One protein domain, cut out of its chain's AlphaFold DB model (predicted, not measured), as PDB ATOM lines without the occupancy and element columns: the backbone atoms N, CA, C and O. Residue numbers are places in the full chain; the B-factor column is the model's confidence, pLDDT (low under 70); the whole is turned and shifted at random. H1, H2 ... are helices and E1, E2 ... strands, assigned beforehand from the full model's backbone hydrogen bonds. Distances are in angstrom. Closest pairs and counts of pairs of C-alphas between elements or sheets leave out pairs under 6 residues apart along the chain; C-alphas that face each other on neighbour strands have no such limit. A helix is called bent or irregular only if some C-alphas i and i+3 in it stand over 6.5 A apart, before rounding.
ATOM      1  N   PHE A  59     376.932 389.059 618.582       68.06
ATOM      2  CA  PHE A  59     377.204 388.799 617.165       68.06
ATOM      3  C   PHE A  59     376.545 387.492 616.705       68.06
ATOM      4  O   PHE A  59     376.167 386.668 617.533       68.06
ATOM      5  N   ILE A  60     376.382 387.286 615.394       67.06
ATOM      6  CA  ILE A  60     375.789 386.062 614.834       67.06
ATOM      7  C   ILE A  60     376.811 385.341 613.948       67.06
ATOM      8  O   ILE A  60     377.241 385.884 612.936       67.06
ATOM      9  N   LEU A  61     377.144 384.091 614.283       72.06
ATOM     10  CA  LEU A  61     378.013 383.216 613.497       72.06
ATOM     11  C   LEU A  61     377.208 382.178 612.696       72.06
ATOM     12  O   LEU A  61     376.425 381.436 613.293       72.06
ATOM     13  N   PRO A  62     377.398 382.070 611.369       75.94
ATOM     14  CA  PRO A  62     376.877 380.953 610.588       75.94
ATOM     15  C   PRO A  62     377.756 379.705 610.757       75.94
ATOM     16  O   PRO A  62     378.979 379.776 610.662       75.94
ATOM     17  N   MET A  63     377.130 378.546 610.937       76.44
ATOM     18  CA  MET A  63     377.782 377.241 610.958       76.44
ATOM     19  C   MET A  63     377.175 376.327 609.883       76.44
ATOM     20  O   MET A  63     375.961 376.085 609.904       76.44
ATOM     21  N   PRO A  64     377.985 375.807 608.945       73.75
ATOM     22  CA  PRO A  64     377.525 374.852 607.942       73.75
ATOM     23  C   PRO A  64     376.982 373.556 608.554       73.75
ATOM     24  O   PRO A  64     377.547 373.010 609.502       73.75
ATOM     25  N   ARG A  65     375.889 373.048 607.980       73.62
ATOM     26  CA  ARG A  65     375.302 371.731 608.262       73.62
ATOM     27  C   ARG A  65     375.226 370.918 606.968       73.62
ATOM     28  O   ARG A  65     375.373 371.471 605.884       73.62
ATOM     29  N   GLU A  66     374.937 369.619 607.076       69.44
ATOM     30  CA  GLU A  66     374.696 368.752 605.904       69.44
ATOM     31  C   GLU A  66     373.601 369.315 604.981       69.44
ATOM     32  O   GLU A  66     373.665 369.154 603.766       69.44
ATOM     33  N   THR A  67     372.624 370.030 605.550       55.66
ATOM     34  CA  THR A  67     371.609 370.783 604.807       55.66
ATOM     35  C   THR A  67     371.517 372.227 605.318       55.66
ATOM     36  O   THR A  67     370.842 372.532 606.297       55.66
ATOM     37  N   GLY A  68     372.207 373.147 604.641       73.56
ATOM     38  CA  GLY A  68     372.091 374.591 604.877       73.56
ATOM     39  C   GLY A  68     372.977 375.148 605.999       73.56
ATOM     40  O   GLY A  68     374.061 374.638 606.280       73.56
ATOM     41  N   LEU A  69     372.529 376.255 606.599       76.06
ATOM     42  CA  LEU A  69     373.257 377.008 607.624       76.06
ATOM     43  C   LEU A  69     372.453 377.058 608.923       76.06
ATOM     44  O   LEU A  69     371.266 377.386 608.914       76.06
ATOM     45  N   GLU A  70     373.124 376.813 610.043       79.06
ATOM     46  CA  GLU A  70     372.603 377.113 611.374       79.06
ATOM     47  C   GLU A  70     373.329 378.336 611.939       79.06
ATOM     48  O   GLU A  70     374.551 378.419 611.882       79.06
ATOM     49  N   PHE A  71     372.590 379.298 612.487       81.69
ATOM     50  CA  PHE A  71     373.172 380.519 613.042       81.69
ATOM     51  C   PHE A  71     373.285 380.433 614.562       81.69
ATOM     52  O   PHE A  71     372.355 379.978 615.226       81.69
ATOM     53  N   TYR A  72     374.380 380.947 615.111       83.50
ATOM     54  CA  TYR A  72     374.653 381.021 616.541       83.50
ATOM     55  C   TYR A  72     374.811 382.469 616.976       83.50
ATOM     56  O   TYR A  72     375.576 383.221 616.393       83.50
ATOM     57  N   PHE A  73     374.077 382.852 618.007       81.00
ATOM     58  CA  PHE A  73     374.174 384.119 618.703       81.00
ATOM     59  C   PHE A  73     375.249 384.041 619.790       81.00
ATOM     60  O   PHE A  73     375.196 383.180 620.670       81.00
ATOM     61  N   LEU A  74     376.231 384.925 619.697       83.56
ATOM     62  CA  LEU A  74     377.360 385.040 620.606       83.56
ATOM     63  C   LEU A  74     377.121 386.224 621.517       83.56
ATOM     64  O   LEU A  74     376.757 387.290 621.031       83.56
ATOM     65  N   GLN A  75     377.356 386.053 622.809       81.81
ATOM     66  CA  GLN A  75     377.262 387.123 623.792       81.81
ATOM     67  C   GLN A  75     378.511 387.117 624.653       81.81
ATOM     68  O   GLN A  75     378.830 386.104 625.276       81.81
ATOM     69  N   PHE A  76     379.207 388.245 624.698       75.44
ATOM     70  CA  PHE A  76     380.338 388.415 625.596       75.44
ATOM     71  C   PHE A  76     379.890 388.967 626.941       75.44
ATOM     72  O   PHE A  76     379.101 389.909 627.010       75.44
ATOM     73  N   GLN A  77     380.443 388.391 628.000       73.25
ATOM     74  CA  GLN A  77     380.362 388.919 629.349       73.25
ATOM     75  C   GLN A  77     381.727 388.741 630.010       73.25
ATOM     76  O   GLN A  77     382.144 387.620 630.304       73.25
ATOM     77  N   SER A  78     382.430 389.855 630.236       75.44
ATOM     78  CA  SER A  78     383.805 389.844 630.749       75.44
ATOM     79  C   SER A  78     384.696 388.895 629.920       75.44
ATOM     80  O   SER A  78     384.720 388.972 628.694       75.44
ATOM     81  N   HIS A  79     385.404 387.971 630.566       74.12
ATOM     82  CA  HIS A  79     386.280 386.993 629.929       74.12
ATOM     83  C   HIS A  79     385.539 385.742 629.404       74.12
ATOM     84  O   HIS A  79     386.174 384.728 629.107       74.12
ATOM     85  N   GLN A  80     384.206 385.766 629.291       78.50
ATOM     86  CA  GLN A  80     383.407 384.655 628.767       78.50
ATOM     87  C   GLN A  80     382.647 385.030 627.493       78.50
ATOM     88  O   GLN A  80     382.132 386.136 627.356       78.50
ATOM     89  N   CYS A  81     382.549 384.073 626.571       84.94
ATOM     90  CA  CYS A  81     381.685 384.134 625.401       84.94
ATOM     91  C   CYS A  81     380.660 382.998 625.470       84.94
ATOM     92  O   CYS A  81     381.017 381.818 625.508       84.94
ATOM     93  N   TYR A  82     379.381 383.358 625.492       86.75
ATOM     94  CA  TYR A  82     378.257 382.433 625.470       86.75
ATOM     95  C   TYR A  82     377.753 382.274 624.044       86.75
ATOM     96  O   TYR A  82     377.379 383.250 623.401       86.75
ATOM     97  N   ILE A  83     377.709 381.037 623.559       89.12
ATOM     98  CA  ILE A  83     377.332 380.713 622.187       89.12
ATOM     99  C   ILE A  83     376.025 379.929 622.215       89.12
ATOM    100  O   ILE A  83     375.972 378.783 622.664       89.12
ATOM    101  N   THR A  84     374.956 380.549 621.731       87.88
ATOM    102  CA  THR A  84     373.584 380.030 621.765       87.88
ATOM    103  C   THR A  84     373.060 379.909 620.341       87.88
ATOM    104  O   THR A  84     373.258 380.822 619.556       87.88
ATOM    105  N   SER A  85     372.371 378.829 619.959       85.31
ATOM    106  CA  SER A  85     371.721 378.796 618.633       85.31
ATOM    107  C   SER A  85     370.728 379.961 618.510       85.31
ATOM    108  O   SER A  85     369.952 380.227 619.430       85.31
ATOM    109  N   LEU A  86     370.724 380.660 617.375       78.88
ATOM    110  CA  LEU A  86     369.843 381.805 617.135       78.88
ATOM    111  C   LEU A  86     368.366 381.403 617.248       78.88
ATOM    112  O   LEU A  86     367.542 382.204 617.684       78.88
ATOM    113  N   LEU A  87     368.025 380.158 616.901       78.44
ATOM    114  CA  LEU A  87     366.676 379.616 617.065       78.44
ATOM    115  C   LEU A  87     366.296 379.450 618.548       78.44
ATOM    116  O   LEU A  87     365.184 379.792 618.952       78.44
ATOM    117  N   GLU A  88     367.222 378.964 619.378       82.50
ATOM    118  CA  GLU A  88     367.025 378.850 620.830       82.50
ATOM    119  C   GLU A  88     366.858 380.239 621.458       82.50
ATOM    120  O   GLU A  88     365.933 380.457 622.239       82.50
ATOM    121  N   TYR A  89     367.698 381.198 621.061       78.12
ATOM    122  CA  TYR A  89     367.605 382.574 621.541       78.12
ATOM    123  C   TYR A  89     366.278 383.227 621.141       78.12
ATOM    124  O   TYR A  89     365.571 383.767 621.986       78.12
ATOM    125  N   LYS A  90     365.865 383.095 619.874       74.44
ATOM    126  CA  LYS A  90     364.578 383.629 619.395       74.44
ATOM    127  C   LYS A  90     363.369 382.995 620.079       74.44
ATOM    128  O   LYS A  90     362.366 383.669 620.271       74.44
ATOM    129  N   SER A  91     363.444 381.710 620.426       77.44
ATOM    130  CA  SER A  91     362.319 381.000 621.047       77.44
ATOM    131  C   SER A  91     362.198 381.239 622.552       77.44
ATOM    132  O   SER A  91     361.095 381.133 623.085       77.44
ATOM    133  N   LYS A  92     363.302 381.529 623.255       79.06
ATOM    134  CA  LYS A  92     363.327 381.574 624.730       79.06
ATOM    135  C   LYS A  92     363.855 382.874 625.331       79.06
ATOM    136  O   LYS A  92     363.759 383.031 626.548       79.06
ATOM    137  N   GLY A  93     364.387 383.788 624.521       75.25
ATOM    138  CA  GLY A  93     364.939 385.066 624.966       75.25
ATOM    139  C   GLY A  93     365.966 384.878 626.080       75.25
ATOM    140  O   GLY A  93     366.866 384.050 625.976       75.25
ATOM    141  N   GLU A  94     365.777 385.582 627.192       71.19
ATOM    142  CA  GLU A  94     366.640 385.521 628.383       71.19
ATOM    143  C   GLU A  94     366.727 384.126 629.030       71.19
ATOM    144  O   GLU A  94     367.665 383.838 629.767       71.19
ATOM    145  N   LYS A  95     365.773 383.227 628.749       76.62
ATOM    146  CA  LYS A  95     365.798 381.836 629.240       76.62
ATOM    147  C   LYS A  95     366.579 380.892 628.321       76.62
ATOM    148  O   LYS A  95     366.630 379.685 628.589       76.62
ATOM    149  N   ALA A  96     367.130 381.396 627.218       81.25
ATOM    150  CA  ALA A  96     367.957 380.611 626.318       81.25
ATOM    151  C   ALA A  96     369.245 380.179 627.027       81.25
ATOM    152  O   ALA A  96     369.850 380.936 627.782       81.25
ATOM    153  N   ARG A  97     369.655 378.928 626.806       83.00
ATOM    154  CA  ARG A  97     370.873 378.379 627.411       83.00
ATOM    155  C   ARG A  97     371.958 378.251 626.348       83.00
ATOM    156  O   ARG A  97     371.649 377.699 625.287       83.00
ATOM    157  N   PRO A  98     373.202 378.670 626.634       87.56
ATOM    158  CA  PRO A  98     374.300 378.503 625.698       87.56
ATOM    159  C   PRO A  98     374.590 377.023 625.458       87.56
ATOM    160  O   PRO A  98     374.450 376.176 626.348       87.56
ATOM    161  N   PHE A  99     374.963 376.725 624.218       87.62
ATOM    162  CA  PHE A  99     375.361 375.399 623.751       87.62
ATOM    163  C   PHE A  99     376.861 375.193 623.974       87.62
ATOM    164  O   PHE A  99     377.299 374.077 624.241       87.62
ATOM    165  N   LEU A 100     377.628 376.283 623.900       88.00
ATOM    166  CA  LEU A 100     379.051 376.338 624.184       88.00
ATOM    167  C   LEU A 100     379.344 377.620 624.969       88.00
ATOM    168  O   LEU A 100     378.906 378.701 624.585       88.00
ATOM    169  N   THR A 101     380.099 377.491 626.053       88.44
ATOM    170  CA  THR A 101     380.664 378.626 626.785       88.44
ATOM    171  C   THR A 101     382.173 378.588 626.636       88.44
ATOM    172  O   THR A 101     382.804 377.602 627.017       88.44
ATOM    173  N   ILE A 102     382.751 379.654 626.104       84.38
ATOM    174  CA  ILE A 102     384.196 379.823 625.986       84.38
ATOM    175  C   ILE A 102     384.664 380.756 627.099       84.38
ATOM    176  O   ILE A 102     384.219 381.896 627.175       84.38
ATOM    177  N   THR A 103     385.573 380.282 627.944       79.94
ATOM    178  CA  THR A 103     386.226 381.092 628.979       79.94
ATOM    179  C   THR A 103     387.651 381.409 628.552       79.94
ATOM    180  O   THR A 103     388.423 380.493 628.266       79.94
ATOM    181  N   HIS A 104     387.993 382.692 628.549       76.06
ATOM    182  CA  HIS A 104     389.337 383.216 628.343       76.06
ATOM    183  C   HIS A 104     390.010 383.458 629.699       76.06
ATOM    184  O   HIS A 104     389.377 383.938 630.636       76.06
ATOM    185  N   PHE A 105     391.291 383.119 629.788       70.25
ATOM    186  CA  PHE A 105     392.136 383.213 630.976       70.25
ATOM    187  C   PHE A 105     393.325 384.131 630.633       70.25
ATOM    188  O   PHE A 105     394.289 383.680 629.995       70.25
ATOM    189  N   PRO A 106     393.220 385.443 630.929       70.88
ATOM    190  CA  PRO A 106     394.172 386.457 630.476       70.88
ATOM    191  C   PRO A 106     395.421 386.591 631.363       70.88
ATOM    192  O   PRO A 106     396.268 387.437 631.097       70.88
ATOM    193  N   GLU A 107     395.585 385.772 632.402       74.88
ATOM    194  CA  GLU A 107     396.631 385.899 633.430       74.88
ATOM    195  C   GLU A 107     398.062 385.833 632.866       74.88
ATOM    196  O   GLU A 107     399.013 386.315 633.484       74.88
ATOM    197  N   LEU A 108     398.230 385.221 631.691       53.19
ATOM    198  CA  LEU A 108     399.513 385.089 631.002       53.19
ATOM    199  C   LEU A 108     399.733 386.144 629.911       53.19
ATOM    200  O   LEU A 108     400.821 386.181 629.329       53.19
ATOM    201  N   LEU A 109     398.760 387.021 629.653       53.59
ATOM    202  CA  LEU A 109     398.809 387.970 628.543       53.59
ATOM    203  C   LEU A 109     399.996 388.928 628.680       53.59
ATOM    204  O   LEU A 109     400.835 388.992 627.789       53.59
ATOM    205  N   GLU A 110     400.141 389.592 629.825       51.56
ATOM    206  CA  GLU A 110     401.213 390.579 630.027       51.56
ATOM    207  C   GLU A 110     402.614 389.949 630.063       51.56
ATOM    208  O   GLU A 110     403.585 390.536 629.592       51.56
ATOM    209  N   LYS A 111     402.739 388.740 630.625       50.31
ATOM    210  CA  LYS A 111     404.046 388.096 630.864       50.31
ATOM    211  C   LYS A 111     404.522 387.220 629.712       50.31
ATOM    212  O   LYS A 111     405.718 386.934 629.621       50.31
ATOM    213  N   LYS A 112     403.596 386.686 628.920       49.06
ATOM    214  CA  LYS A 112     403.860 385.645 627.917       49.06
ATOM    215  C   LYS A 112     403.165 385.904 626.582       49.06
ATOM    216  O   LYS A 112     403.399 385.133 625.660       49.06
ATOM    217  N   GLY A 113     402.344 386.951 626.469       53.09
ATOM    218  CA  GLY A 113     401.628 387.277 625.237       53.09
ATOM    219  C   GLY A 113     400.570 386.244 624.850       53.09
ATOM    220  O   GLY A 113     400.230 386.148 623.677       53.09
ATOM    221  N   ILE A 114     400.082 385.434 625.800       50.38
ATOM    222  CA  ILE A 114     399.109 384.366 625.533       50.38
ATOM    223  C   ILE A 114     397.889 384.488 626.444       50.38
ATOM    224  O   ILE A 114     398.015 384.760 627.636       50.38
ATOM    225  N   VAL A 115     396.712 384.219 625.883       54.16
ATOM    226  CA  VAL A 115     395.454 384.037 626.617       54.16
ATOM    227  C   VAL A 115     395.063 382.574 626.473       54.16
ATOM    228  O   VAL A 115     394.951 382.069 625.356       54.16
ATOM    229  N   LEU A 116     394.885 381.867 627.588       56.72
ATOM    230  CA  LEU A 116     394.421 380.480 627.534       56.72
ATOM    231  C   LEU A 116     392.901 380.461 627.373       56.72
ATOM    232  O   LEU A 116     392.202 381.338 627.872       56.72
ATOM    233  N   MET A 117     392.375 379.455 626.681       73.94
ATOM    234  CA  MET A 117     390.948 379.354 626.384       73.94
ATOM    235  C   MET A 117     390.429 377.956 626.717       73.94
ATOM    236  O   MET A 117     391.066 376.957 626.382       73.94
ATOM    237  N   LYS A 118     389.250 377.873 627.343       76.12
ATOM    238  CA  LYS A 118     388.539 376.610 627.589       76.12
ATOM    239  C   LYS A 118     387.096 376.703 627.105       76.12
ATOM    240  O   LYS A 118     386.337 377.533 627.596       76.12
ATOM    241  N   GLY A 119     386.713 375.815 626.190       80.56
ATOM    242  CA  GLY A 119     385.325 375.625 625.772       80.56
ATOM    243  C   GLY A 119     384.627 374.556 626.615       80.56
ATOM    244  O   GLY A 119     385.116 373.432 626.704       80.56
ATOM    245  N   ASN A 120     383.484 374.891 627.209       83.12
ATOM    246  CA  ASN A 120     382.595 373.948 627.883       83.12
ATOM    247  C   ASN A 120     381.327 373.771 627.039       83.12
ATOM    248  O   ASN A 120     380.572 374.725 626.842       83.12
ATOM    249  N   ILE A 121     381.108 372.560 626.533       87.56
ATOM    250  CA  ILE A 121     379.890 372.189 625.804       87.56
ATOM    251  C   ILE A 121     378.810 371.850 626.834       87.56
ATOM    252  O   ILE A 121     379.110 371.278 627.874       87.56
ATOM    253  N   ASN A 122     377.562 372.228 626.572       81.25
ATOM    254  CA  ASN A 122     376.452 371.935 627.475       81.25
ATOM    255  C   ASN A 122     376.008 370.462 627.375       81.25
ATOM    256  O   ASN A 122     375.670 369.990 626.288       81.25
ATOM    257  N   ASP A 123     375.919 369.772 628.513       67.19
ATOM    258  CA  ASP A 123     375.718 368.315 628.624       67.19
ATOM    259  C   ASP A 123     374.267 367.844 628.391       67.19
ATOM    260  O   ASP A 123     373.884 366.736 628.771       67.19
ATOM    261  N   ASN A 124     373.407 368.671 627.790       69.06
ATOM    262  CA  ASN A 124     372.025 368.276 627.534       69.06
ATOM    263  C   ASN A 124     371.939 367.356 626.297       69.06
ATOM    264  O   ASN A 124     372.174 367.826 625.179       69.06
ATOM    265  N   PRO A 125     371.497 366.091 626.440       53.88
ATOM    266  CA  PRO A 125     371.502 365.113 625.350       53.88
ATOM    267  C   PRO A 125     370.600 365.490 624.162       53.88
ATOM    268  O   PRO A 125     370.802 364.992 623.061       53.88
ATOM    269  N   LYS A 126     369.631 366.404 624.336       56.69
ATOM    270  CA  LYS A 126     368.781 366.917 623.239       56.69
ATOM    271  C   LYS A 126     369.380 368.114 622.484       56.69
ATOM    272  O   LYS A 126     368.739 368.624 621.571       56.69
ATOM    273  N   ARG A 127     370.543 368.627 622.900       61.16
ATOM    274  CA  ARG A 127     371.148 369.878 622.392       61.16
ATOM    275  C   ARG A 127     372.654 369.760 622.171       61.16
ATOM    276  O   ARG A 127     373.361 370.764 622.183       61.16
ATOM    277  N   MET A 128     373.145 368.533 622.030       64.50
ATOM    278  CA  MET A 128     374.570 368.264 622.080       64.50
ATOM    279  C   MET A 128     375.253 368.795 620.817       64.50
ATOM    280  O   MET A 128     375.086 368.268 619.716       64.50
ATOM    281  N   LEU A 129     376.026 369.864 620.985       78.50
ATOM    282  CA  LEU A 129     376.988 370.299 619.988       78.50
ATOM    283  C   LEU A 129     378.118 369.261 619.971       78.50
ATOM    284  O   LEU A 129     378.691 368.959 621.017       78.50
ATOM    285  N   SER A 130     378.439 368.680 618.814       81.44
ATOM    286  CA  SER A 130     379.599 367.783 618.740       81.44
ATOM    287  C   SER A 130     380.890 368.556 619.021       81.44
ATOM    288  O   SER A 130     380.976 369.754 618.744       81.44
ATOM    289  N   THR A 131     381.924 367.869 619.510       76.94
ATOM    290  CA  THR A 131     383.236 368.482 619.768       76.94
ATOM    291  C   THR A 131     383.803 369.178 618.528       76.94
ATOM    292  O   THR A 131     384.313 370.286 618.643       76.94
ATOM    293  N   GLY A 132     383.637 368.591 617.335       75.19
ATOM    294  CA  GLY A 132     384.069 369.214 616.077       75.19
ATOM    295  C   GLY A 132     383.325 370.517 615.755       75.19
ATOM    296  O   GLY A 132     383.943 371.503 615.371       75.19
ATOM    297  N   ASN A 133     382.010 370.569 615.992       81.50
ATOM    298  CA  ASN A 133     381.229 371.798 615.803       81.50
ATOM    299  C   ASN A 133     381.558 372.857 616.870       81.50
ATOM    300  O   ASN A 133     381.573 374.049 616.579       81.50
ATOM    301  N   ALA A 134     381.866 372.433 618.099       81.75
ATOM    302  CA  ALA A 134     382.340 373.322 619.158       81.75
ATOM    303  C   ALA A 134     383.685 373.966 618.803       81.75
ATOM    304  O   ALA A 134     383.860 375.169 618.980       81.75
ATOM    305  N   GLN A 135     384.606 373.171 618.256       78.50
ATOM    306  CA  GLN A 135     385.890 373.652 617.753       78.50
ATOM    307  C   GLN A 135     385.705 374.629 616.593       78.50
ATOM    308  O   GLN A 135     386.334 375.681 616.602       78.50
ATOM    309  N   PHE A 136     384.801 374.339 615.652       79.12
ATOM    310  CA  PHE A 136     384.482 375.257 614.558       79.12
ATOM    311  C   PHE A 136     384.000 376.624 615.067       79.12
ATOM    312  O   PHE A 136     384.491 377.654 614.617       79.12
ATOM    313  N   LEU A 137     383.070 376.651 616.029       80.88
ATOM    314  CA  LEU A 137     382.564 377.909 616.594       80.88
ATOM    315  C   LEU A 137     383.648 378.680 617.362       80.88
ATOM    316  O   LEU A 137     383.694 379.905 617.271       80.88
ATOM    317  N   ALA A 138     384.530 377.982 618.082       75.69
ATOM    318  CA  ALA A 138     385.658 378.604 618.776       75.69
ATOM    319  C   ALA A 138     386.688 379.195 617.797       75.69
ATOM    320  O   ALA A 138     387.136 380.321 617.986       75.69
ATOM    321  N   PHE A 139     386.996 378.476 616.720       71.25
ATOM    322  CA  PHE A 139     387.874 378.936 615.646       71.25
ATOM    323  C   PHE A 139     387.292 380.152 614.918       71.25
ATOM    324  O   PHE A 139     387.966 381.157 614.720       71.25
ATOM    325  N   ALA A 140     386.006 380.105 614.562       69.94
ATOM    326  CA  ALA A 140     385.329 381.222 613.908       69.94
ATOM    327  C   ALA A 140     385.331 382.489 614.784       69.94
ATOM    328  O   ALA A 140     385.477 383.593 614.264       69.94
ATOM    329  N   LEU A 141     385.224 382.327 616.109       73.19
ATOM    330  CA  LEU A 141     385.387 383.412 617.075       73.19
ATOM    331  C   LEU A 141     386.820 383.972 617.070       73.19
ATOM    332  O   LEU A 141     386.994 385.187 616.987       73.19
ATOM    333  N   GLN A 142     387.838 383.107 617.125       66.19
ATOM    334  CA  GLN A 142     389.248 383.516 617.090       66.19
ATOM    335  C   GLN A 142     389.591 384.248 615.794       66.19
ATOM    336  O   GLN A 142     390.149 385.337 615.839       66.19
ATOM    337  N   ARG A 143     389.163 383.731 614.646       61.66
ATOM    338  CA  ARG A 143     389.397 384.372 613.350       61.66
ATOM    339  C   ARG A 143     388.750 385.754 613.226       61.66
ATOM    340  O   ARG A 143     389.236 386.614 612.500       61.66
ATOM    341  N   PHE A 144     387.625 385.977 613.901       57.00
ATOM    342  CA  PHE A 144     386.927 387.259 613.820       57.00
ATOM    343  C   PHE A 144     387.526 388.323 614.753       57.00
ATOM    344  O   PHE A 144     387.500 389.502 614.414       57.00
ATOM    345  N   TYR A 145     388.071 387.923 615.910       55.31
ATOM    346  CA  TYR A 145     388.506 388.853 616.966       55.31
ATOM    347  C   TYR A 145     390.006 388.824 617.301       55.31
ATOM    348  O   TYR A 145     390.476 389.737 617.973       55.31
ATOM    349  N   ALA A 146     390.748 387.800 616.877       47.91
ATOM    350  CA  ALA A 146     392.151 387.569 617.245       47.91
ATOM    351  C   ALA A 146     393.102 387.429 616.041       47.91
ATOM    352  O   ALA A 146     394.298 387.214 616.232       47.91
ATOM    353  N   SER A 147     392.602 387.561 614.808       45.34
ATOM    354  CA  SER A 147     393.436 387.568 613.603       45.34
ATOM    355  C   SER A 147     394.198 388.887 613.453       45.34
ATOM    356  O   SER A 147     393.794 389.767 612.693       45.34
TER     357      SER A 147
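Overview. This is residues 59 to 147 of the 464 residues of an uncharacterized protein of Rhizopus delemar (strain RA 99-880 / ATCC MYA-4621 / FGSC 9543 / NRRL 43880) (UniProt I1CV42). A five-stranded antiparallel sheet, curled like part of a barrel, wraps round one long helix, H3. At one end of the long axis E4 and E5 reach out to the short helix H2; toward the other end H1 packs on E2, away from H3. The printed part has 89 residues, in the order E1 E2 E3 H1 E4 H2 E5 H3, with sheet order E1 - E2 - E3 - E4 - E5 and a mixed class. It is compact, with a radius of gyration of the C-alphas of 13.7 A, but elongated, spanning 43 by 27 by 23 A.

Along the chain. The strands are E1, residues 59 to 64, from C-alpha 59 at (377.204, 388.799, 617.165); E2, residues 69 to 77, 25.8 A long; E3, residues 80 to 85; E4, residues 100 to 105; and E5, residues 116 to 121. H3, residues 131 to 145, is 21.2 A long and ends at C-alpha 145 (388.506, 388.853, 616.966). H1 is residues 86 to 95, 12.8 A, and H2 residues 106 to 112, 10.1 A. Both are irregular: C-alphas 91 and 94 are 9.6 A apart, and C-alphas 107 and 110 7.4 A.

Arrangement. E1 E2 E3 form a meander, each strand the antiparallel neighbour of the one before; N 61 and O 72 are 2.8 A apart, N 75 and O 82 2.9 A. E3 and E4 pair through N 81 and O 102, 2.8 A, and E4 and E5 through N 103 and O 118, 2.9 A. The strongly twisted sheet curls round H3, and H3 on one face of the sheet gives two layers, a helix layer and a sheet layer; the closest C-alphas of E1 and H3 are those of Met 63 and Leu 137, 7.4 A apart, and of E5 and H3 those of Ile 121 and Ala 134, 7.2 A apart. H1 is on the sheet over E3, at a height of 7.5 A, and H2 only grazes it with residues 106 to 109. In H3 every O i to N i+4 pair is within hydrogen-bond range; H1 has 4 of 6, and H2 1 of 3, with 2 of 4 O i to N i+3 pairs.

Size, cuts and confidence. The C-alphas farthest apart, those of Thr 67 and Lys 111, are 45.1 A apart. The printed part has no cut and no long link. Mean pLDDT of the printed part is 72.9, with residues 108 to 116, 123 to 128 and 142 to 147 among those under 70.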